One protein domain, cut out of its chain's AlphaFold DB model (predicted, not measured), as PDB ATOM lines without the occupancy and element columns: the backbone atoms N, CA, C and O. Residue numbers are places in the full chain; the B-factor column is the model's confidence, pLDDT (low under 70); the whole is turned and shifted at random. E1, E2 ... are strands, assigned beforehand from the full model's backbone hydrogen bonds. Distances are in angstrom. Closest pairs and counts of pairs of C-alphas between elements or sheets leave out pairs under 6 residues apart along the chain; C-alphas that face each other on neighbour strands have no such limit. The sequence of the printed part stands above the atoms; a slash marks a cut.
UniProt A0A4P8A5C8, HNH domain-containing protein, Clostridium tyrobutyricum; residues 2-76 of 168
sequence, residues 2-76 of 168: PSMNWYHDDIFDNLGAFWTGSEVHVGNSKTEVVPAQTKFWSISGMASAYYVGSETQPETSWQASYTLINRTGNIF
ATOM      1  N   PRO A   2     626.137 456.468 512.361       30.78
ATOM      2  CA  PRO A   2     624.889 456.502 511.617       30.78
ATOM      3  C   PRO A   2     625.192 456.995 510.201       30.78
ATOM      4  O   PRO A   2     625.745 458.077 510.019       30.78
ATOM      5  N   SER A   3     624.886 456.161 509.213       29.84
ATOM      6  CA  SER A   3     624.946 456.498 507.797       29.84
ATOM      7  C   SER A   3     623.900 457.568 507.506       29.84
ATOM      8  O   SER A   3     622.697 457.314 507.586       29.84
ATOM      9  N   MET A   4     624.359 458.776 507.194       31.59
ATOM     10  CA  MET A   4     623.506 459.824 506.651       31.59
ATOM     11  C   MET A   4     623.213 459.452 505.198       31.59
ATOM     12  O   MET A   4     624.066 459.595 504.324       31.59
ATOM     13  N   ASN A   5     622.036 458.874 504.970       29.30
ATOM     14  CA  ASN A   5     621.564 458.546 503.633       29.30
ATOM     15  C   ASN A   5     621.213 459.860 502.932       29.30
ATOM     16  O   ASN A   5     620.194 460.477 503.235       29.30
ATOM     17  N   TRP A   6     622.083 460.305 502.030       29.58
ATOM     18  CA  TRP A   6     621.780 461.404 501.125       29.58
ATOM     19  C   TRP A   6     620.744 460.914 500.116       29.58
ATOM     20  O   TRP A   6     620.991 459.961 499.381       29.58
ATOM     21  N   TYR A   7     619.576 461.548 500.105       32.44
ATOM     22  CA  TYR A   7     618.634 461.415 499.003       32.44
ATOM     23  C   TYR A   7     619.155 462.329 497.888       32.44
ATOM     24  O   TYR A   7     619.108 463.551 498.029       32.44
ATOM     25  N   HIS A   8     619.735 461.747 496.838       34.16
ATOM     26  CA  HIS A   8     619.975 462.466 495.588       34.16
ATOM     27  C   HIS A   8     618.613 462.549 494.893       34.16
ATOM     28  O   HIS A   8     617.988 461.521 494.644       34.16
ATOM     29  N   ASP A   9     618.096 463.761 494.714       35.25
ATOM     30  CA  ASP A   9     616.864 464.010 493.972       35.25
ATOM     31  C   ASP A   9     617.271 464.512 492.583       35.25
ATOM     32  O   ASP A   9     617.791 465.622 492.465       35.25
ATOM     33  N   ASP A  10     617.065 463.685 491.554       37.44
ATOM     34  CA  ASP A  10     617.480 463.904 490.154       37.44
ATOM     35  C   ASP A  10     616.754 465.091 489.470       37.44
ATOM     36  O   ASP A  10     616.875 465.316 488.267       37.44
ATOM     37  N   ILE A  11     615.995 465.903 490.222       40.31
ATOM     38  CA  ILE A  11     615.352 467.136 489.733       40.31
ATOM     39  C   ILE A  11     616.372 468.131 489.138       40.31
ATOM     40  O   ILE A  11     615.990 468.986 488.337       40.31
ATOM     41  N   PHE A  12     617.660 468.021 489.481       43.31
ATOM     42  CA  PHE A  12     618.714 468.929 489.013       43.31
ATOM     43  C   PHE A  12     619.474 468.474 487.767       43.31
ATOM     44  O   PHE A  12     620.194 469.293 487.200       43.31
ATOM     45  N   ASP A  13     619.266 467.252 487.274       43.12
ATOM     46  CA  ASP A  13     619.983 466.744 486.092       43.12
ATOM     47  C   ASP A  13     619.611 467.481 484.786       43.12
ATOM     48  O   ASP A  13     620.242 467.279 483.752       43.12
ATOM     49  N   ASN A  14     618.618 468.379 484.831       43.91
ATOM     50  CA  ASN A  14     618.154 469.182 483.697       43.91
ATOM     51  C   ASN A  14     618.098 470.699 483.967       43.91
ATOM     52  O   ASN A  14     617.520 471.437 483.169       43.91
ATOM     53  N   LEU A  15     618.679 471.192 485.067       51.66
ATOM     54  CA  LEU A  15     618.795 472.633 485.316       51.66
ATOM     55  C   LEU A  15     620.169 473.123 484.852       51.66
ATOM     56  O   LEU A  15     621.176 472.923 485.524       51.66
ATOM     57  N   GLY A  16     620.212 473.775 483.690       52.72
ATOM     58  CA  GLY A  16     621.446 474.302 483.114       52.72
ATOM     59  C   GLY A  16     621.171 475.434 482.133       52.72
ATOM     60  O   GLY A  16     620.483 475.253 481.133       52.72
ATOM     61  N   ALA A  17     621.741 476.609 482.396       57.00
ATOM     62  CA  ALA A  17     621.732 477.703 481.436       57.00
ATOM     63  C   ALA A  17     622.801 477.440 480.364       57.00
ATOM     64  O   ALA A  17     623.981 477.727 480.565       57.00
ATOM     65  N   PHE A  18     622.394 476.892 479.219       61.06
ATOM     66  CA  PHE A  18     623.285 476.728 478.071       61.06
ATOM     67  C   PHE A  18     623.389 478.042 477.296       61.06
ATOM     68  O   PHE A  18     622.382 478.634 476.899       61.06
ATOM     69  N   TRP A  19     624.617 478.498 477.081       58.38
ATOM     70  CA  TRP A  19     624.937 479.688 476.300       58.38
ATOM     71  C   TRP A  19     625.448 479.259 474.931       58.38
ATOM     72  O   TRP A  19     626.370 478.447 474.855       58.38
ATOM     73  N   THR A  20     624.878 479.787 473.844       63.94
ATOM     74  CA  THR A  20     625.357 479.460 472.489       63.94
ATOM     75  C   THR A  20     625.551 480.710 471.638       63.94
ATOM     76  O   THR A  20     624.794 481.675 471.727       63.94
ATOM     77  N   GLY A  21     626.590 480.699 470.796       65.62
ATOM     78  CA  GLY A  21     626.814 481.730 469.782       65.62
ATOM     79  C   GLY A  21     626.953 483.143 470.354       65.62
ATOM     80  O   GLY A  21     627.817 483.406 471.189       65.62
ATOM     81  N   SER A  22     626.107 484.064 469.885       67.00
ATOM     82  CA  SER A  22     626.171 485.495 470.215       67.00
ATOM     83  C   SER A  22     625.824 485.830 471.664       67.00
ATOM     84  O   SER A  22     626.022 486.967 472.076       67.00
ATOM     85  N   GLU A  23     625.294 484.882 472.438       66.06
ATOM     86  CA  GLU A  23     624.948 485.112 473.843       66.06
ATOM     87  C   GLU A  23     626.188 485.125 474.759       66.06
ATOM     88  O   GLU A  23     626.122 485.640 475.876       66.06
ATOM     89  N   VAL A  24     627.325 484.591 474.296       69.75
ATOM     90  CA  VAL A  24     628.576 484.511 475.065       69.75
ATOM     91  C   VAL A  24     629.327 485.841 474.979       69.75
ATOM     92  O   VAL A  24     630.232 486.023 474.165       69.75
ATOM     93  N   HIS A  25     628.954 486.795 475.827       68.50
ATOM     94  CA  HIS A  25     629.684 488.051 475.984       68.50
ATOM     95  C   HIS A  25     629.679 488.535 477.435       68.50
ATOM     96  O   HIS A  25     628.834 488.155 478.249       68.50
ATOM     97  N   VAL A  26     630.636 489.405 477.764       69.50
ATOM     98  CA  VAL A  26     630.747 490.006 479.099       69.50
ATOM     99  C   VAL A  26     629.455 490.754 479.441       69.50
ATOM    100  O   VAL A  26     628.932 491.512 478.622       69.50
ATOM    101  N   GLY A  27     628.953 490.538 480.658       72.06
ATOM    102  CA  GLY A  27     627.775 491.222 481.196       72.06
ATOM    103  C   GLY A  27     626.427 490.558 480.901       72.06
ATOM    104  O   GLY A  27     625.417 491.073 481.368       72.06
ATOM    105  N   ASN A  28     626.386 489.439 480.170       72.44
ATOM    106  CA  ASN A  28     625.137 488.710 479.940       72.44
ATOM    107  C   ASN A  28     624.759 487.815 481.140       72.44
ATOM    108  O   ASN A  28     625.642 487.286 481.819       72.44
ATOM    109  N   SER A  29     623.460 487.618 481.396       74.06
ATOM    110  CA  SER A  29     622.956 486.705 482.440       74.06
ATOM    111  C   SER A  29     621.759 485.860 481.973       74.06
ATOM    112  O   SER A  29     620.956 486.281 481.144       74.06
ATOM    113  N   LYS A  30     621.664 484.630 482.491       71.44
ATOM    114  CA  LYS A  30     620.517 483.722 482.348       71.44
ATOM    115  C   LYS A  30     620.073 483.315 483.747       71.44
ATOM    116  O   LYS A  30     620.890 483.228 484.663       71.44
ATOM    117  N   THR A  31     618.779 483.093 483.918       74.56
ATOM    118  CA  THR A  31     618.188 482.716 485.202       74.56
ATOM    119  C   THR A  31     617.263 481.537 484.984       74.56
ATOM    120  O   THR A  31     616.431 481.573 484.084       74.56
ATOM    121  N   GLU A  32     617.402 480.527 485.833       73.00
ATOM    122  CA  GLU A  32     616.464 479.415 485.943       73.00
ATOM    123  C   GLU A  32     615.663 479.576 487.235       73.00
ATOM    124  O   GLU A  32     616.201 480.005 488.262       73.00
ATOM    125  N   VAL A  33     614.373 479.250 487.187       78.38
ATOM    126  CA  VAL A  33     613.471 479.337 488.340       78.38
ATOM    127  C   VAL A  33     612.958 477.947 488.666       78.38
ATOM    128  O   VAL A  33     612.400 477.255 487.819       78.38
ATOM    129  N   VAL A  34     613.109 477.561 489.927       78.69
ATOM    130  CA  VAL A  34     612.661 476.274 490.456       78.69
ATOM    131  C   VAL A  34     611.547 476.488 491.480       78.69
ATOM    132  O   VAL A  34     611.577 477.484 492.210       78.69
ATOM    133  N   PRO A  35     610.558 475.582 491.577       83.88
ATOM    134  CA  PRO A  35     609.557 475.653 492.633       83.88
ATOM    135  C   PRO A  35     610.205 475.614 494.023       83.88
ATOM    136  O   PRO A  35     611.014 474.733 494.314       83.88
ATOM    137  N   ALA A  36     609.819 476.544 494.898       86.25
ATOM    138  CA  ALA A  36     610.312 476.567 496.269       86.25
ATOM    139  C   ALA A  36     609.798 475.350 497.052       86.25
ATOM    140  O   ALA A  36     608.604 475.045 497.074       86.25
ATOM    141  N   GLN A  37     610.711 474.663 497.731       89.38
ATOM    142  CA  GLN A  37     610.419 473.529 498.599       89.38
ATOM    143  C   GLN A  37     611.270 473.632 499.859       89.38
ATOM    144  O   GLN A  37     612.387 474.151 499.813       89.38
ATOM    145  N   THR A  38     610.758 473.089 500.965       94.06
ATOM    146  CA  THR A  38     611.548 472.915 502.184       94.06
ATOM    147  C   THR A  38     612.617 471.867 501.941       94.06
ATOM    148  O   THR A  38     612.333 470.673 501.993       94.06
ATOM    149  N   LYS A  39     613.824 472.319 501.598       91.62
ATOM    150  CA  LYS A  39     614.977 471.493 501.223       91.62
ATOM    151  C   LYS A  39     616.274 472.228 501.557       91.62
ATOM    152  O   LYS A  39     616.310 473.458 501.632       91.62
ATOM    153  N   PHE A  40     617.347 471.464 501.727       90.50
ATOM    154  CA  PHE A  40     618.696 472.007 501.613       90.50
ATOM    155  C   PHE A  40     619.057 472.073 500.130       90.50
ATOM    156  O   PHE A  40     618.994 471.067 499.430       90.50
ATOM    157  N   TRP A  41     619.429 473.256 499.664       86.56
ATOM    158  CA  TRP A  41     619.842 473.521 498.292       86.56
ATOM    159  C   TRP A  41     621.353 473.718 498.255       86.56
ATOM    160  O   TRP A  41     621.888 474.473 499.060       86.56
ATOM    161  N   SER A  42     622.045 473.081 497.318       84.75
ATOM    162  CA  SER A  42     623.408 473.444 496.920       84.75
ATOM    163  C   SER A  42     623.409 473.569 495.405       84.75
ATOM    164  O   SER A  42     622.725 472.813 494.719       84.75
ATOM    165  N   ILE A  43     624.132 474.561 494.897       77.88
ATOM    166  CA  ILE A  43     624.283 474.778 493.462       77.88
ATOM    167  C   ILE A  43     625.732 474.474 493.127       77.88
ATOM    168  O   ILE A  43     626.635 475.133 493.640       77.88
ATOM    169  N   SER A  44     625.960 473.500 492.260       78.44
ATOM    170  CA  SER A  44     627.249 473.290 491.611       78.44
ATOM    171  C   SER A  44     627.135 473.614 490.134       78.44
ATOM    172  O   SER A  44     626.062 473.493 489.546       78.44
ATOM    173  N   GLY A  45     628.239 474.019 489.527       75.25
ATOM    174  CA  GLY A  45     628.281 474.272 488.100       75.25
ATOM    175  C   GLY A  45     629.657 474.023 487.521       75.25
ATOM    176  O   GLY A  45     630.662 473.954 488.232       75.25
ATOM    177  N   MET A  46     629.668 473.881 486.204       74.19
ATOM    178  CA  MET A  46     630.862 473.795 485.386       74.19
ATOM    179  C   MET A  46     630.664 474.710 484.183       74.19
ATOM    180  O   MET A  46     629.580 474.752 483.601       74.19
ATOM    181  N   ALA A  47     631.697 475.456 483.817       72.56
ATOM    182  CA  ALA A  47     631.697 476.303 482.639       72.56
ATOM    183  C   ALA A  47     632.928 475.990 481.797       72.56
ATOM    184  O   ALA A  47     634.047 475.947 482.310       72.56
ATOM    185  N   SER A  48     632.705 475.814 480.497       73.62
ATOM    186  CA  SER A  48     633.755 475.710 479.493       73.62
ATOM    187  C   SER A  48     633.516 476.735 478.396       73.62
ATOM    188  O   SER A  48     632.372 476.999 478.021       73.62
ATOM    189  N   ALA A  49     634.594 477.317 477.882       71.00
ATOM    190  CA  ALA A  49     634.556 478.220 476.743       71.00
ATOM    191  C   ALA A  49     635.691 477.860 475.781       71.00
ATOM    192  O   ALA A  49     636.865 477.930 476.142       71.00
ATOM    193  N   TYR A  50     635.343 477.474 474.554       71.62
ATOM    194  CA  TYR A  50     636.300 477.089 473.518       71.62
ATOM    195  C   TYR A  50     635.802 477.476 472.123       71.62
ATOM    196  O   TYR A  50     634.605 477.647 471.891       71.62
ATOM    197  N   TYR A  51     636.736 477.605 471.180       69.06
ATOM    198  CA  TYR A  51     636.422 477.793 469.764       69.06
ATOM    199  C   TYR A  51     636.185 476.443 469.079       69.06
ATOM    200  O   TYR A  51     636.819 475.443 469.420       69.06
ATOM    201  N   VAL A  52     635.305 476.417 468.074       69.44
ATOM    202  CA  VAL A  52     635.080 475.228 467.235       69.44
ATOM    203  C   VAL A  52     636.407 474.801 466.596       69.44
ATOM    204  O   VAL A  52     637.042 475.594 465.905       69.44
ATOM    205  N   GLY A  53     636.825 473.555 466.841       72.75
ATOM    206  CA  GLY A  53     638.103 473.005 466.369       72.75
ATOM    207  C   GLY A  53     639.279 473.141 467.344       72.75
ATOM    208  O   GLY A  53     640.380 472.722 467.002       72.75
ATOM    209  N   SER A  54     639.072 473.695 468.544       74.69
ATOM    210  CA  SER A  54     640.089 473.705 469.603       74.69
ATOM    211  C   SER A  54     640.389 472.291 470.115       74.69
ATOM    212  O   SER A  54     639.466 471.543 470.437       74.69
ATOM    213  N   GLU A  55     641.672 471.947 470.252       77.38
ATOM    214  CA  GLU A  55     642.123 470.699 470.895       77.38
ATOM    215  C   GLU A  55     642.005 470.750 472.427       77.38
ATOM    216  O   GLU A  55     642.015 469.715 473.092       77.38
ATOM    217  N   THR A  56     641.878 471.951 473.002       70.50
ATOM    218  CA  THR A  56     641.736 472.171 474.444       70.50
ATOM    219  C   THR A  56     640.377 472.779 474.779       70.50
ATOM    220  O   THR A  56     639.910 473.715 474.123       70.50
ATOM    221  N   GLN A  57     639.745 472.250 475.825       72.56
ATOM    222  CA  GLN A  57     638.497 472.761 476.390       72.56
ATOM    223  C   GLN A  57     638.774 473.163 477.840       72.56
ATOM    224  O   GLN A  57     638.751 472.308 478.722       72.56
ATOM    225  N   PRO A  58     639.146 474.428 478.107       73.94
ATOM    226  CA  PRO A  58     639.367 474.870 479.474       73.94
ATOM    227  C   PRO A  58     638.043 474.820 480.238       73.94
ATOM    228  O   PRO A  58     637.008 475.256 479.731       73.94
ATOM    229  N   GLU A  59     638.087 474.298 481.457       78.69
ATOM    230  CA  GLU A  59     636.929 474.157 482.333       78.69
ATOM    231  C   GLU A  59     637.196 474.853 483.665       78.69
ATOM    232  O   GLU A  59     638.305 474.829 484.204       78.69
ATOM    233  N   THR A  60     636.158 475.464 484.216       77.00
ATOM    234  CA  THR A  60     636.111 475.863 485.619       77.00
ATOM    235  C   THR A  60     634.891 475.225 486.257       77.00
ATOM    236  O   THR A  60     633.842 475.114 485.624       77.00
ATOM    237  N   SER A  61     635.022 474.794 487.506       83.44
ATOM    238  CA  SER A  61     633.921 474.252 488.291       83.44
ATOM    239  C   SER A  61     633.807 474.997 489.610       83.44
ATOM    240  O   SER A  61     634.780 475.543 490.134       83.44
ATOM    241  N   TRP A  62     632.592 475.045 490.141       80.06
ATOM    242  CA  TRP A  62     632.308 475.653 491.429       80.06
ATOM    243  C   TRP A  62     631.188 474.907 492.140       80.06
ATOM    244  O   TRP A  62     630.349 474.249 491.523       80.06
ATOM    245  N   GLN A  63     631.162 475.052 493.460       83.56
ATOM    246  CA  GLN A  63     630.089 474.560 494.307       83.56
ATOM    247  C   GLN A  63     629.778 475.601 495.379       83.56
ATOM    248  O   GLN A  63     630.669 476.088 496.074       83.56
ATOM    249  N   ALA A  64     628.504 475.944 495.509       81.62
ATOM    250  CA  ALA A  64     627.988 476.781 496.574       81.62
ATOM    251  C   ALA A  64     627.701 475.943 497.827       81.62
ATOM    252  O   ALA A  64     627.319 474.771 497.751       81.62
ATOM    253  N   SER A  65     627.840 476.567 498.995       83.56
ATOM    254  CA  SER A  65     627.441 475.964 500.265       83.56
ATOM    255  C   SER A  65     625.952 475.611 500.285       83.56
ATOM    256  O   SER A  65     625.135 476.238 499.609       83.56
ATOM    257  N   TYR A  66     625.600 474.620 501.102       85.50
ATOM    258  CA  TYR A  66     624.204 474.274 501.337       85.50
ATOM    259  C   TYR A  66     623.455 475.436 502.000       85.50
ATOM    260  O   TYR A  66     623.938 476.027 502.963       85.50
ATOM    261  N   THR A  67     622.253 475.721 501.509       89.12
ATOM    262  CA  THR A  67     621.332 476.723 502.046       89.12
ATOM    263  C   THR A  67     619.981 476.070 502.307       89.12
ATOM    264  O   THR A  67     619.408 475.443 501.420       89.12
ATOM    265  N   LEU A  68     619.454 476.215 503.521       93.25
ATOM    266  CA  LEU A  68     618.115 475.741 503.861       93.25
ATOM    267  C   LEU A  68     617.075 476.782 503.435       93.25
ATOM    268  O   LEU A  68     617.137 477.932 503.871       93.25
ATOM    269  N   ILE A  69     616.117 476.375 502.604       93.75
ATOM    270  CA  ILE A  69     615.028 477.222 502.097       93.75
ATOM    271  C   ILE A  69     613.698 476.544 502.433       93.75
ATOM    272  O   ILE A  69     613.656 475.319 502.474       93.75
ATOM    273  N   ASN A  70     612.635 477.309 502.711       96.00
ATOM    274  CA  ASN A  70     611.279 476.784 502.943       96.00
ATOM    275  C   ASN A  70     610.399 476.816 501.670       96.00
ATOM    276  O   ASN A  70     610.800 477.334 500.627       96.00
ATOM    277  N   ARG A  71     609.152 476.323 501.739       95.44
ATOM    278  CA  ARG A  71     608.214 476.309 500.590       95.44
ATOM    279  C   ARG A  71     607.789 477.695 500.089       95.44
ATOM    280  O   ARG A  71     607.134 477.784 499.057       95.44
ATOM    281  N   THR A  72     608.133 478.771 500.796       94.50
ATOM    282  CA  THR A  72     607.877 480.154 500.361       94.50
ATOM    283  C   THR A  72     609.130 480.853 499.832       94.50
ATOM    284  O   THR A  72     609.088 482.050 499.566       94.50
ATOM    285  N   GLY A  73     610.239 480.123 499.659       92.69
ATOM    286  CA  GLY A  73     611.478 480.647 499.081       92.69
ATOM    287  C   GLY A  73     612.345 481.443 500.059       92.69
ATOM    288  O   GLY A  73     613.308 482.078 499.640       92.69
ATOM    289  N   ASN A  74     612.037 481.420 501.359       94.81
ATOM    290  CA  ASN A  74     612.822 482.136 502.362       94.81
ATOM    291  C   ASN A  74     613.985 481.275 502.861       94.81
ATOM    292  O   ASN A  74     613.794 480.110 503.216       94.81
ATOM    293  N   ILE A  75     615.177 481.868 502.937       94.44
ATOM    294  CA  ILE A  75     616.373 481.250 503.524       94.44
ATOM    295  C   ILE A  75     616.216 481.180 505.050       94.44
ATOM    296  O   ILE A  75     615.682 482.107 505.660       94.44
ATOM    297  N   PHE A  76     616.671 480.087 505.667       96.12
ATOM    298  CA  PHE A  76     616.651 479.928 507.119       96.12
ATOM    299  C   PHE A  76     617.512 481.010 507.797       96.12
ATOM    300  O   PHE A  76     618.710 481.093 507.508       96.12
TER     301      PHE A  76
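What this domain is: This is residues 2 to 76 of the 168 residues of the protein "HNH domain-containing protein" of Clostridium tyrobutyricum (UniProt A0A4P8A5C8). With little regular structure, this is a long two-stranded ribbon, E1 running on into E2 and E3 returning to E4, beside an unnamed loop, residues 11 to 38. Residues 2 to 10 and the ribbon's tip, 51 to 56, stick out. The printed part has 75 residues, no named helix and four strands, E1 to E4, paired antiparallel as E1 - E4 and E2 - E3. It is all strand, with only 16 residues in named elements, and loose, radius of gyration of the C-alphas 16.3 A, spanning 48 by 30 by 19 A.

Where its parts are: C-alpha 2 is at (624.889, 456.502, 511.617). E1 is residues 39 to 41, E2 44 to 48, 14.0 A long, E3 59 to 63, 13.8 A, and E4 67 to 69, ending at C-alpha 69, (615.028, 477.222, 502.097).

How they stand to each other: Hairpin E2 and E3 is antiparallel at 168 degrees, N 45 and O 62 within hydrogen-bond range, 2.9 A. E1 and E4 are antiparallel at 141 degrees, N 41 and O 67 2.8 A apart.

The domain as a whole: The printed part has no cut; pLDDT is under 70 at residues 2 to 26 and 51 to 52.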